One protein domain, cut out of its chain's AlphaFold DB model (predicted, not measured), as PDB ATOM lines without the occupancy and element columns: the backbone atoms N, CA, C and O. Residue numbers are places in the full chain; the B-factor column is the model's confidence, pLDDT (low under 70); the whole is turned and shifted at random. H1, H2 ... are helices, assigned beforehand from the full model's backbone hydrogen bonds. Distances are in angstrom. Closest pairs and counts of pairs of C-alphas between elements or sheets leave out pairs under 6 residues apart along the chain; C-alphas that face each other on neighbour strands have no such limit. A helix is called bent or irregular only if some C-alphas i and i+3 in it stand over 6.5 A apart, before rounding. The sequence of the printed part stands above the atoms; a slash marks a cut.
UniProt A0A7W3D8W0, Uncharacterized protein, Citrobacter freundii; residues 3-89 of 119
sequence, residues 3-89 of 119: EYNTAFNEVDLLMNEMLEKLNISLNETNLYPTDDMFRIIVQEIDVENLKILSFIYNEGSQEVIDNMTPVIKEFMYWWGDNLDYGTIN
ATOM      1  N   GLU A   3     254.889 184.964 186.277       74.38
ATOM      2  CA  GLU A   3     253.784 185.936 186.348       74.38
ATOM      3  C   GLU A   3     252.387 185.306 186.225       74.38
ATOM      4  O   GLU A   3     251.437 185.807 186.814       74.38
ATOM      5  N   TYR A   4     252.263 184.170 185.530       85.81
ATOM      6  CA  TYR A   4     250.964 183.531 185.261       85.81
ATOM      7  C   TYR A   4     250.708 182.282 186.101       85.81
ATOM      8  O   TYR A   4     249.592 181.768 186.121       85.81
ATOM      9  N   ASN A   5     251.725 181.811 186.830       87.88
ATOM     10  CA  ASN A   5     251.649 180.570 187.595       87.88
ATOM     11  C   ASN A   5     250.507 180.585 188.611       87.88
ATOM     12  O   ASN A   5     249.867 179.563 188.806       87.88
ATOM     13  N   THR A   6     250.227 181.726 189.242       93.31
ATOM     14  CA  THR A   6     249.133 181.819 190.216       93.31
ATOM     15  C   THR A   6     247.774 181.578 189.558       93.31
ATOM     16  O   THR A   6     247.020 180.739 190.040       93.31
ATOM     17  N   ALA A   7     247.496 182.241 188.432       95.06
ATOM     18  CA  ALA A   7     246.245 182.068 187.699       95.06
ATOM     19  C   ALA A   7     246.104 180.643 187.141       95.06
ATOM     20  O   ALA A   7     245.048 180.028 187.241       95.06
ATOM     21  N   PHE A   8     247.192 180.088 186.609       95.38
ATOM     22  CA  PHE A   8     247.230 178.717 186.103       95.38
ATOM     23  C   PHE A   8     247.021 177.671 187.193       95.38
ATOM     24  O   PHE A   8     246.218 176.766 187.006       95.38
ATOM     25  N   ASN A   9     247.681 177.816 188.342       95.88
ATOM     26  CA  ASN A   9     247.515 176.897 189.466       95.88
ATOM     27  C   ASN A   9     246.086 176.931 190.023       95.88
ATOM     28  O   ASN A   9     245.563 175.891 190.409       95.88
ATOM     29  N   GLU A  10     245.455 178.108 190.071       97.56
ATOM     30  CA  GLU A  10     244.066 178.227 190.519       97.56
ATOM     31  C   GLU A  10     243.098 177.544 189.545       97.56
ATOM     32  O   GLU A  10     242.248 176.766 189.977       97.56
ATOM     33  N   VAL A  11     243.254 177.773 188.237       97.50
ATOM     34  CA  VAL A  11     242.443 177.094 187.213       97.50
ATOM     35  C   VAL A  11     242.631 175.582 187.282       97.50
ATOM     36  O   VAL A  11     241.646 174.850 187.275       97.50
ATOM     37  N   ASP A  12     243.875 175.112 187.373       97.06
ATOM     38  CA  ASP A  12     244.192 173.686 187.449       97.06
ATOM     39  C   ASP A  12     243.541 173.044 188.686       97.06
ATOM     40  O   ASP A  12     242.897 172.002 188.573       97.06
ATOM     41  N   LEU A  13     243.610 173.702 189.849       97.81
ATOM     42  CA  LEU A  13     242.941 173.249 191.070       97.81
ATOM     43  C   LEU A  13     241.417 173.161 190.888       97.81
ATOM     44  O   LEU A  13     240.832 172.110 191.143       97.81
ATOM     45  N   LEU A  14     240.774 174.239 190.429       98.31
ATOM     46  CA  LEU A  14     239.313 174.309 190.294       98.31
ATOM     47  C   LEU A  14     238.773 173.317 189.258       98.31
ATOM     48  O   LEU A  14     237.745 172.677 189.489       98.31
ATOM     49  N   MET A  15     239.471 173.170 188.131       97.38
ATOM     50  CA  MET A  15     239.145 172.179 187.110       97.38
ATOM     51  C   MET A  15     239.249 170.764 187.678       97.38
ATOM     52  O   MET A  15     238.297 169.995 187.568       97.38
ATOM     53  N   ASN A  16     240.368 170.417 188.318       97.38
ATOM     54  CA  ASN A  16     240.561 169.075 188.867       97.38
ATOM     55  C   ASN A  16     239.538 168.760 189.969       97.38
ATOM     56  O   ASN A  16     238.940 167.687 189.944       97.38
ATOM     57  N   GLU A  17     239.240 169.706 190.865       97.50
ATOM     58  CA  GLU A  17     238.171 169.536 191.855       97.50
ATOM     59  C   GLU A  17     236.809 169.263 191.208       97.50
ATOM     60  O   GLU A  17     236.012 168.480 191.727       97.50
ATOM     61  N   MET A  18     236.499 169.934 190.098       97.12
ATOM     62  CA  MET A  18     235.249 169.720 189.377       97.12
ATOM     63  C   MET A  18     235.198 168.340 188.726       97.12
ATOM     64  O   MET A  18     234.188 167.647 188.862       97.12
ATOM     65  N   LEU A  19     236.275 167.933 188.053       96.56
ATOM     66  CA  LEU A  19     236.401 166.612 187.436       96.56
ATOM     67  C   LEU A  19     236.238 165.502 188.485       96.56
ATOM     68  O   LEU A  19     235.461 164.569 188.282       96.56
ATOM     69  N   GLU A  20     236.881 165.651 189.646       96.81
ATOM     70  CA  GLU A  20     236.738 164.730 190.777       96.81
ATOM     71  C   GLU A  20     235.302 164.693 191.315       96.81
ATOM     72  O   GLU A  20     234.743 163.611 191.508       96.81
ATOM     73  N   LYS A  21     234.665 165.856 191.519       95.81
ATOM     74  CA  LYS A  21     233.274 165.948 192.010       95.81
ATOM     75  C   LYS A  21     232.273 165.295 191.057       95.81
ATOM     76  O   LYS A  21     231.298 164.703 191.516       95.81
ATOM     77  N   LEU A  22     232.495 165.416 189.751       94.62
ATOM     78  CA  LEU A  22     231.657 164.804 188.717       94.62
ATOM     79  C   LEU A  22     232.045 163.348 188.425       94.62
ATOM     80  O   LEU A  22     231.279 162.645 187.768       94.62
ATOM     81  N   ASN A  23     233.184 162.887 188.952       96.44
ATOM     82  CA  ASN A  23     233.786 161.585 188.686       96.44
ATOM     83  C   ASN A  23     233.966 161.329 187.179       96.44
ATOM     84  O   ASN A  23     233.525 160.304 186.653       96.44
ATOM     85  N   ILE A  24     234.601 162.287 186.502       96.25
ATOM     86  CA  ILE A  24     234.901 162.249 185.065       96.25
ATOM     87  C   ILE A  24     236.360 162.608 184.801       96.25
ATOM     88  O   ILE A  24     236.998 163.297 185.600       96.25
ATOM     89  N   SER A  25     236.892 162.181 183.662       96.25
ATOM     90  CA  SER A  25     238.197 162.624 183.174       96.25
ATOM     91  C   SER A  25     238.095 163.834 182.243       96.25
ATOM     92  O   SER A  25     237.038 164.168 181.713       96.25
ATOM     93  N   LEU A  26     239.232 164.499 182.006       96.12
ATOM     94  CA  LEU A  26     239.302 165.702 181.169       96.12
ATOM     95  C   LEU A  26     238.741 165.496 179.750       96.12
ATOM     96  O   LEU A  26     238.140 166.398 179.192       96.12
ATOM     97  N   ASN A  27     238.906 164.314 179.158       94.25
ATOM     98  CA  ASN A  27     238.376 163.995 177.825       94.25
ATOM     99  C   ASN A  27     236.856 163.740 177.799       94.25
ATOM    100  O   ASN A  27     236.284 163.620 176.716       94.25
ATOM    101  N   GLU A  28     236.210 163.618 178.959       94.75
ATOM    102  CA  GLU A  28     234.770 163.377 179.090       94.75
ATOM    103  C   GLU A  28     233.983 164.676 179.307       94.75
ATOM    104  O   GLU A  28     232.758 164.655 179.249       94.75
ATOM    105  N   THR A  29     234.654 165.816 179.501       93.31
ATOM    106  CA  THR A  29     234.023 167.130 179.729       93.31
ATOM    107  C   THR A  29     233.032 167.516 178.631       93.31
ATOM    108  O   THR A  29     231.960 168.033 178.924       93.31
ATOM    109  N   ASN A  30     233.334 167.174 177.376       91.00
ATOM    110  CA  ASN A  30     232.474 167.422 176.213       91.00
ATOM    111  C   ASN A  30     231.155 166.626 176.219       91.00
ATOM    112  O   ASN A  30     230.298 166.843 175.364       91.00
ATOM    113  N   LEU A  31     230.981 165.687 177.155       92.31
ATOM    114  CA  LEU A  31     229.723 164.962 177.370       92.31
ATOM    115  C   LEU A  31     228.784 165.687 178.349       92.31
ATOM    116  O   LEU A  31     227.661 165.231 178.573       92.31
ATOM    117  N   TYR A  32     229.235 166.800 178.933       91.44
ATOM    118  CA  TYR A  32     228.524 167.587 179.934       91.44
ATOM    119  C   TYR A  32     228.246 169.002 179.410       91.44
ATOM    120  O   TYR A  32     228.840 169.422 178.417       91.44
ATOM    121  N   PRO A  33     227.338 169.760 180.052       91.44
ATOM    122  CA  PRO A  33     227.117 171.164 179.713       91.44
ATOM    123  C   PRO A  33     228.368 172.009 180.027       91.44
ATOM    124  O   PRO A  33     228.524 172.528 181.134       91.44
ATOM    125  N   THR A  34     229.277 172.132 179.056       91.62
ATOM    126  CA  THR A  34     230.570 172.827 179.195       91.62
ATOM    127  C   THR A  34     230.399 174.289 179.600       91.62
ATOM    128  O   THR A  34     231.145 174.773 180.444       91.62
ATOM    129  N   ASP A  35     229.359 174.961 179.105       91.50
ATOM    130  CA  ASP A  35     228.975 176.319 179.512       91.50
ATOM    131  C   ASP A  35     228.684 176.438 181.019       91.50
ATOM    132  O   ASP A  35     229.112 177.396 181.673       91.50
ATOM    133  N   ASP A  36     227.973 175.462 181.596       92.94
ATOM    134  CA  ASP A  36     227.664 175.454 183.031       92.94
ATOM    135  C   ASP A  36     228.921 175.164 183.855       92.94
ATOM    136  O   ASP A  36     229.157 175.812 184.878       92.94
ATOM    137  N   MET A  37     229.756 174.227 183.395       94.69
ATOM    138  CA  MET A  37     231.044 173.914 184.020       94.69
ATOM    139  C   MET A  37     231.969 175.135 184.015       94.69
ATOM    140  O   MET A  37     232.452 175.551 185.069       94.69
ATOM    141  N   PHE A  38     232.137 175.776 182.859       95.50
ATOM    142  CA  PHE A  38     232.887 177.019 182.716       95.50
ATOM    143  C   PHE A  38     232.358 178.092 183.672       95.50
ATOM    144  O   PHE A  38     233.125 178.695 184.426       95.50
ATOM    145  N   ARG A  39     231.035 178.279 183.731       94.56
ATOM    146  CA  ARG A  39     230.408 179.252 184.632       94.56
ATOM    147  C   ARG A  39     230.727 179.015 186.094       94.56
ATOM    148  O   ARG A  39     230.987 179.991 186.800       94.56
ATOM    149  N   ILE A  40     230.691 177.767 186.542       94.50
ATOM    150  CA  ILE A  40     231.023 177.418 187.923       94.50
ATOM    151  C   ILE A  40     232.478 177.799 188.216       94.50
ATOM    152  O   ILE A  40     232.733 178.469 189.210       94.50
ATOM    153  N   ILE A  41     233.419 177.461 187.333       96.38
ATOM    154  CA  ILE A  41     234.847 177.740 187.559       96.38
ATOM    155  C   ILE A  41     235.118 179.242 187.601       96.38
ATOM    156  O   ILE A  41     235.681 179.744 188.568       96.38
ATOM    157  N   VAL A  42     234.684 179.988 186.583       96.00
ATOM    158  CA  VAL A  42     234.975 181.429 186.464       96.00
ATOM    159  C   VAL A  42     234.360 182.222 187.627       96.00
ATOM    160  O   VAL A  42     234.883 183.262 188.033       96.00
ATOM    161  N   GLN A  43     233.257 181.742 188.207       94.94
ATOM    162  CA  GLN A  43     232.675 182.346 189.406       94.94
ATOM    163  C   GLN A  43     233.554 182.199 190.648       94.94
ATOM    164  O   GLN A  43     233.509 183.094 191.497       94.94
ATOM    165  N   GLU A  44     234.370 181.154 190.737       96.38
ATOM    166  CA  GLU A  44     235.244 180.890 191.881       96.38
ATOM    167  C   GLU A  44     236.613 181.572 191.751       96.38
ATOM    168  O   GLU A  44     237.087 182.115 192.744       96.38
ATOM    169  N   ILE A  45     237.184 181.666 190.542       97.12
ATOM    170  CA  ILE A  45     238.516 182.267 190.303       97.12
ATOM    171  C   ILE A  45     238.632 183.671 190.921       97.12
ATOM    172  O   ILE A  45     237.732 184.510 190.763       97.12
ATOM    173  N   ASP A  46     239.750 183.953 191.590       96.75
ATOM    174  CA  ASP A  46     240.064 185.278 192.117       96.75
ATOM    175  C   ASP A  46     240.019 186.372 191.033       96.75
ATOM    176  O   ASP A  46     240.330 186.161 189.860       96.75
ATOM    177  N   VAL A  47     239.621 187.585 191.418       96.38
ATOM    178  CA  VAL A  47     239.430 188.672 190.452       96.38
ATOM    179  C   VAL A  47     240.717 189.072 189.730       96.38
ATOM    180  O   VAL A  47     240.659 189.408 188.547       96.38
ATOM    181  N   GLU A  48     241.873 189.013 190.394       95.88
ATOM    182  CA  GLU A  48     243.150 189.356 189.766       95.88
ATOM    183  C   GLU A  48     243.587 188.258 188.796       95.88
ATOM    184  O   GLU A  48     244.025 188.546 187.681       95.88
ATOM    185  N   ASN A  49     243.353 186.994 189.147       96.44
ATOM    186  CA  ASN A  49     243.621 185.872 188.252       96.44
ATOM    187  C   ASN A  49     242.669 185.856 187.047       96.44
ATOM    188  O   ASN A  49     243.111 185.590 185.930       96.44
ATOM    189  N   LEU A  50     241.398 186.244 187.211       95.81
ATOM    190  CA  LEU A  50     240.464 186.436 186.092       95.81
ATOM    191  C   LEU A  50     240.950 187.498 185.102       95.81
ATOM    192  O   LEU A  50     240.850 187.300 183.890       95.81
ATOM    193  N   LYS A  51     241.485 188.621 185.597       95.38
ATOM    194  CA  LYS A  51     242.073 189.662 184.739       95.38
ATOM    195  C   LYS A  51     243.289 189.131 183.984       95.38
ATOM    196  O   LYS A  51     243.403 189.383 182.787       95.38
ATOM    197  N   ILE A  52     244.153 188.365 184.653       94.69
ATOM    198  CA  ILE A  52     245.318 187.722 184.031       94.69
ATOM    199  C   ILE A  52     244.881 186.756 182.924       94.69
ATOM    200  O   ILE A  52     245.406 186.830 181.818       94.69
ATOM    201  N   LEU A  53     243.896 185.890 183.172       94.75
ATOM    202  CA  LEU A  53     243.380 184.953 182.165       94.75
ATOM    203  C   LEU A  53     242.767 185.692 180.970       94.75
ATOM    204  O   LEU A  53     243.048 185.352 179.821       94.75
ATOM    205  N   SER A  54     242.007 186.761 181.232       93.25
ATOM    206  CA  SER A  54     241.483 187.636 180.181       93.25
ATOM    207  C   SER A  54     242.605 188.288 179.372       93.25
ATOM    208  O   SER A  54     242.478 188.419 178.158       93.25
ATOM    209  N   PHE A  55     243.694 188.710 180.010       92.62
ATOM    210  CA  PHE A  55     244.859 189.255 179.318       92.62
ATOM    211  C   PHE A  55     245.545 188.187 178.460       92.62
ATOM    212  O   PHE A  55     245.765 188.416 177.276       92.62
ATOM    213  N   ILE A  56     245.808 187.000 179.014       91.94
ATOM    214  CA  ILE A  56     246.449 185.884 178.302       91.94
ATOM    215  C   ILE A  56     245.643 185.485 177.066       91.94
ATOM    216  O   ILE A  56     246.229 185.235 176.019       91.94
ATOM    217  N   TYR A  57     244.314 185.445 177.153       90.19
ATOM    218  CA  TYR A  57     243.495 185.117 175.989       90.19
ATOM    219  C   TYR A  57     243.637 186.151 174.857       90.19
ATOM    220  O   TYR A  57     243.700 185.784 173.688       90.19
ATOM    221  N   ASN A  58     243.690 187.445 175.193       87.69
ATOM    222  CA  ASN A  58     243.708 188.523 174.198       87.69
ATOM    223  C   ASN A  58     245.115 188.846 173.665       87.69
ATOM    224  O   ASN A  58     245.268 189.179 172.493       87.69
ATOM    225  N   GLU A  59     246.129 188.789 174.528       88.88
ATOM    226  CA  GLU A  59     247.487 189.286 174.265       88.88
ATOM    227  C   GLU A  59     248.585 188.265 174.617       88.88
ATOM    228  O   GLU A  59     249.777 188.567 174.523       88.88
ATOM    229  N   GLY A  60     248.218 187.048 175.027       84.50
ATOM    230  CA  GLY A  60     249.169 186.011 175.417       84.50
ATOM    231  C   GLY A  60     250.079 185.587 174.267       84.50
ATOM    232  O   GLY A  60     249.647 185.374 173.135       84.50
ATOM    233  N   SER A  61     251.369 185.432 174.566       86.94
ATOM    234  CA  SER A  61     252.329 184.918 173.591       86.94
ATOM    235  C   SER A  61     252.191 183.401 173.418       86.94
ATOM    236  O   SER A  61     251.742 182.690 174.320       86.94
ATOM    237  N   GLN A  62     252.661 182.879 172.279       86.00
ATOM    238  CA  GLN A  62     252.718 181.430 172.043       86.00
ATOM    239  C   GLN A  62     253.513 180.696 173.135       86.00
ATOM    240  O   GLN A  62     253.132 179.604 173.540       86.00
ATOM    241  N   GLU A  63     254.565 181.322 173.675       88.31
ATOM    242  CA  GLU A  63     255.331 180.768 174.793       88.31
ATOM    243  C   GLU A  63     254.440 180.525 176.018       88.31
ATOM    244  O   GLU A  63     254.551 179.487 176.664       88.31
ATOM    245  N   VAL A  64     253.517 181.436 176.335       88.94
ATOM    246  CA  VAL A  64     252.585 181.246 177.457       88.94
ATOM    247  C   VAL A  64     251.663 180.055 177.200       88.94
ATOM    248  O   VAL A  64     251.478 179.228 178.091       88.94
ATOM    249  N   ILE A  65     251.140 179.933 175.977       85.94
ATOM    250  CA  ILE A  65     250.244 178.842 175.562       85.94
ATOM    251  C   ILE A  65     250.956 177.483 175.621       85.94
ATOM    252  O   ILE A  65     250.392 176.494 176.099       85.94
ATOM    253  N   ASP A  66     252.208 177.421 175.175       88.06
ATOM    254  CA  ASP A  66     252.985 176.180 175.135       88.06
ATOM    255  C   ASP A  66     253.241 175.608 176.536       88.06
ATOM    256  O   ASP A  66     253.307 174.388 176.696       88.06
ATOM    257  N   ASN A  67     253.304 176.470 177.553       87.62
ATOM    258  CA  ASN A  67     253.542 176.084 178.944       87.62
ATOM    259  C   ASN A  67     252.271 175.742 179.737       87.62
ATOM    260  O   ASN A  67     252.365 175.372 180.907       87.62
ATOM    261  N   MET A  68     251.086 175.834 179.129       92.69
ATOM    262  CA  MET A  68     249.840 175.430 179.781       92.69
ATOM    263  C   MET A  68     249.740 173.903 179.907       92.69
ATOM    264  O   MET A  68     250.048 173.158 178.970       92.69
ATOM    265  N   THR A  69     249.231 173.430 181.049       94.62
ATOM    266  CA  THR A  69     248.822 172.027 181.214       94.62
ATOM    267  C   THR A  69     247.628 171.717 180.297       94.62
ATOM    268  O   THR A  69     246.923 172.637 179.874       94.62
ATOM    269  N   PRO A  70     247.350 170.439 179.980       95.81
ATOM    270  CA  PRO A  70     246.156 170.074 179.211       95.81
ATOM    271  C   PRO A  70     244.855 170.601 179.830       95.81
ATOM    272  O   PRO A  70     243.974 171.048 179.107       95.81
ATOM    273  N   VAL A  71     244.770 170.604 181.162       96.25
ATOM    274  CA  VAL A  71     243.624 171.120 181.918       96.25
ATOM    275  C   VAL A  71     243.438 172.620 181.683       96.25
ATOM    276  O   VAL A  71     242.337 173.065 181.372       96.25
ATOM    277  N   ILE A  72     244.522 173.397 181.765       96.06
ATOM    278  CA  ILE A  72     244.473 174.840 181.504       96.06
ATOM    279  C   ILE A  72     244.112 175.106 180.039       96.06
ATOM    280  O   ILE A  72     243.306 175.989 179.768       96.06
ATOM    281  N   LYS A  73     244.660 174.334 179.091       95.12
ATOM    282  CA  LYS A  73     244.323 174.477 177.665       95.12
ATOM    283  C   LYS A  73     242.833 174.259 177.418       95.12
ATOM    284  O   LYS A  73     242.222 175.088 176.759       95.12
ATOM    285  N   GLU A  74     242.258 173.203 177.989       96.44
ATOM    286  CA  GLU A  74     240.820 172.923 177.904       96.44
ATOM    287  C   GLU A  74     239.986 174.090 178.450       96.44
ATOM    288  O   GLU A  74     239.082 174.580 177.781       96.44
ATOM    289  N   PHE A  75     240.353 174.617 179.618       96.81
ATOM    290  CA  PHE A  75     239.679 175.782 180.183       96.81
ATOM    291  C   PHE A  75     239.780 177.027 179.279       96.81
ATOM    292  O   PHE A  75     238.799 177.748 179.100       96.81
ATOM    293  N   MET A  76     240.948 177.283 178.679       95.06
ATOM    294  CA  MET A  76     241.131 178.406 177.750       95.06
ATOM    295  C   MET A  76     240.365 178.212 176.432       95.06
ATOM    296  O   MET A  76     239.969 179.205 175.823       95.06
ATOM    297  N   TYR A  77     240.104 176.970 176.010       93.62
ATOM    298  CA  TYR A  77     239.179 176.696 174.907       93.62
ATOM    299  C   TYR A  77     237.748 177.097 175.275       93.62
ATOM    300  O   TYR A  77     237.130 177.850 174.527       93.62
ATOM    301  N   TRP A  78     237.259 176.715 176.460       95.12
ATOM    302  CA  TRP A  78     235.927 177.135 176.928       95.12
ATOM    303  C   TRP A  78     235.817 178.650 177.095       95.12
ATOM    304  O   TRP A  78     234.760 179.234 176.868       95.12
ATOM    305  N   TRP A  79     236.917 179.311 177.464       95.00
ATOM    306  CA  TRP A  79     236.976 180.769 177.490       95.00
ATOM    307  C   TRP A  79     236.720 181.376 176.107       95.00
ATOM    308  O   TRP A  79     235.990 182.365 176.000       95.00
ATOM    309  N   GLY A  80     237.300 180.788 175.057       91.62
ATOM    310  CA  GLY A  80     237.059 181.192 173.675       91.62
ATOM    311  C   GLY A  80     235.614 180.967 173.247       91.62
ATOM    312  O   GLY A  80     234.971 181.911 172.790       91.62
ATOM    313  N   ASP A  81     235.066 179.779 173.515       91.38
ATOM    314  CA  ASP A  81     233.654 179.471 173.245       91.38
ATOM    315  C   ASP A  81     232.726 180.480 173.937       91.38
ATOM    316  O   ASP A  81     231.804 181.029 173.332       91.38
ATOM    317  N   ASN A  82     233.009 180.822 175.195       91.06
ATOM    318  CA  ASN A  82     232.243 181.826 175.921       91.06
ATOM    319  C   ASN A  82     232.256 183.209 175.242       91.06
ATOM    320  O   ASN A  82     231.266 183.935 175.343       91.06
ATOM    321  N   LEU A  83     233.349 183.611 174.589       87.00
ATOM    322  CA  LEU A  83     233.410 184.887 173.867       87.00
ATOM    323  C   LEU A  83     232.598 184.855 172.572       87.00
ATOM    324  O   LEU A  83     231.965 185.858 172.241       87.00
ATOM    325  N   ASP A  84     232.574 183.713 171.892       85.94
ATOM    326  CA  ASP A  84     231.809 183.529 170.658       85.94
ATOM    327  C   ASP A  84     230.297 183.448 170.928       85.94
ATOM    328  O   ASP A  84     229.497 184.023 170.185       85.94
ATOM    329  N   TYR A  85     229.895 182.783 172.015       84.88
ATOM    330  CA  TYR A  85     228.485 182.542 172.349       84.88
ATOM    331  C   TYR A  85     227.916 183.485 173.416       84.88
ATOM    332  O   TYR A  85     226.699 183.564 173.595       84.88
ATOM    333  N   GLY A  86     228.767 184.245 174.105       84.19
ATOM    334  CA  GLY A  86     228.354 185.214 175.118       84.19
ATOM    335  C   GLY A  86     227.753 184.585 176.378       84.19
ATOM    336  O   GLY A  86     226.915 185.220 177.025       84.19
ATOM    337  N   THR A  87     228.164 183.365 176.738       84.25
ATOM    338  CA  THR A  87     227.633 182.603 177.885       84.25
ATOM    339  C   THR A  87     227.705 183.409 179.195       84.25
ATOM    340  O   THR A  87     226.790 183.380 180.028       84.25
ATOM    341  N   ILE A  88     228.774 184.188 179.380       88.75
ATOM    342  CA  ILE A  88     229.042 185.038 180.541       88.75
ATOM    343  C   ILE A  88     229.675 186.355 180.092       88.75
ATOM    344  O   ILE A  88     230.688 186.395 179.394       88.75
ATOM    345  N   ASN A  89     229.144 187.461 180.617       91.75
ATOM    346  CA  ASN A  89     229.798 188.760 180.522       91.75
ATOM    347  C   ASN A  89     230.960 188.850 181.531       91.75
ATOM    348  O   ASN A  89     230.761 189.228 182.690       91.75
TER     349      ASN A  89
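This is residues 3 to 89 of the 119 residues of an uncharacterized protein of Citrobacter freundii (UniProt A0A7W3D8W0). Two long helices, H1 and H6, meet like a T: H6 begins near the middle of H1 and runs away from it at about a right angle, while H3 and H4 sit on the two sides of H6 and each pack one end or side on H1. The short helices H2 and H5 lie at the two far sides, beyond the first turns of H6. The printed part has 87 residues with six named helices, H1 to H6 in chain order, and no named strand, so the class is all helix. It is compact, with a radius of gyration of the C-alphas of 12.2 A, and rounded, spanning 32 by 25 by 22 A.

H1, residues 5 to 22, begins at C-alpha 5, (251.649, 180.570, 187.595), and is 25.5 A from first to last C-alpha. H2 is residues 26 to 31, 10.3 A; it is irregular, with C-alphas 27 and 30 7.0 A apart. H3 is residues 34 to 44, 15.7 A, and H4 is residues 47 to 59, 18.1 A. H5 is residues 62 to 66, 6.1 A. H6, residues 70 to 85, is 22.7 A long and ends at C-alpha 85, (228.485, 182.542, 172.349).

H1 and H6 are the hub, touching three helices each, and the helix packing is mostly crossed, with no touching pair at a shallow tilt. H1, with residues 8 to 16 alone, touches H6, with residues 71 to 75 alone; they are about perpendicular at 88 degrees, and the closest C-alphas, of Asp 12 and Ile 72, are 6.1 A apart. H1 touches H3 at a steep tilt of 54 degrees, opposite ways, with residues 11 to 18 alone; the closest C-alphas are those of Leu 14 and Ile 41, 6.3 A. H1 touches H4 with residues 6 to 10 alone, about perpendicular at 76 degrees, the closest C-alphas being Ala 7 and Asn 49, 4.7 A. H3 touches H6, about perpendicular at 75 degrees, at Phe 38 and Trp 78, whose C-alphas, the closest, are 6.5 A apart. H4, with residue 57 alone, only just touches H6, with 3 pairs of C-alphas within 8 A; the closest, Tyr 57 and Met 76, are 7.3 A apart. H2 is close to H6 but not clearly touching, its closest C-alphas being Leu 26 and Val 71, 7.0 A. H5 is close to H4 but not clearly touching, at Ile 56 and Val 64, 7.7 A between their C-alphas, the closest. H5 is apart from H1, H2 and H3. Every O i to N i+4 pair is within hydrogen-bond range in H1, H3, H4, H5 and H6; in H2 it is 0 of 2, with 1 of 3 O i to N i+3 pairs.

The two C-alphas farthest apart are those of Asn 23 and Glu 59, 34.1 A. The printed part runs from 3 to 89 with no cut, and its five links between helices are tight. The mean pLDDT of the printed part is 93.0, and no printed residue is under 70.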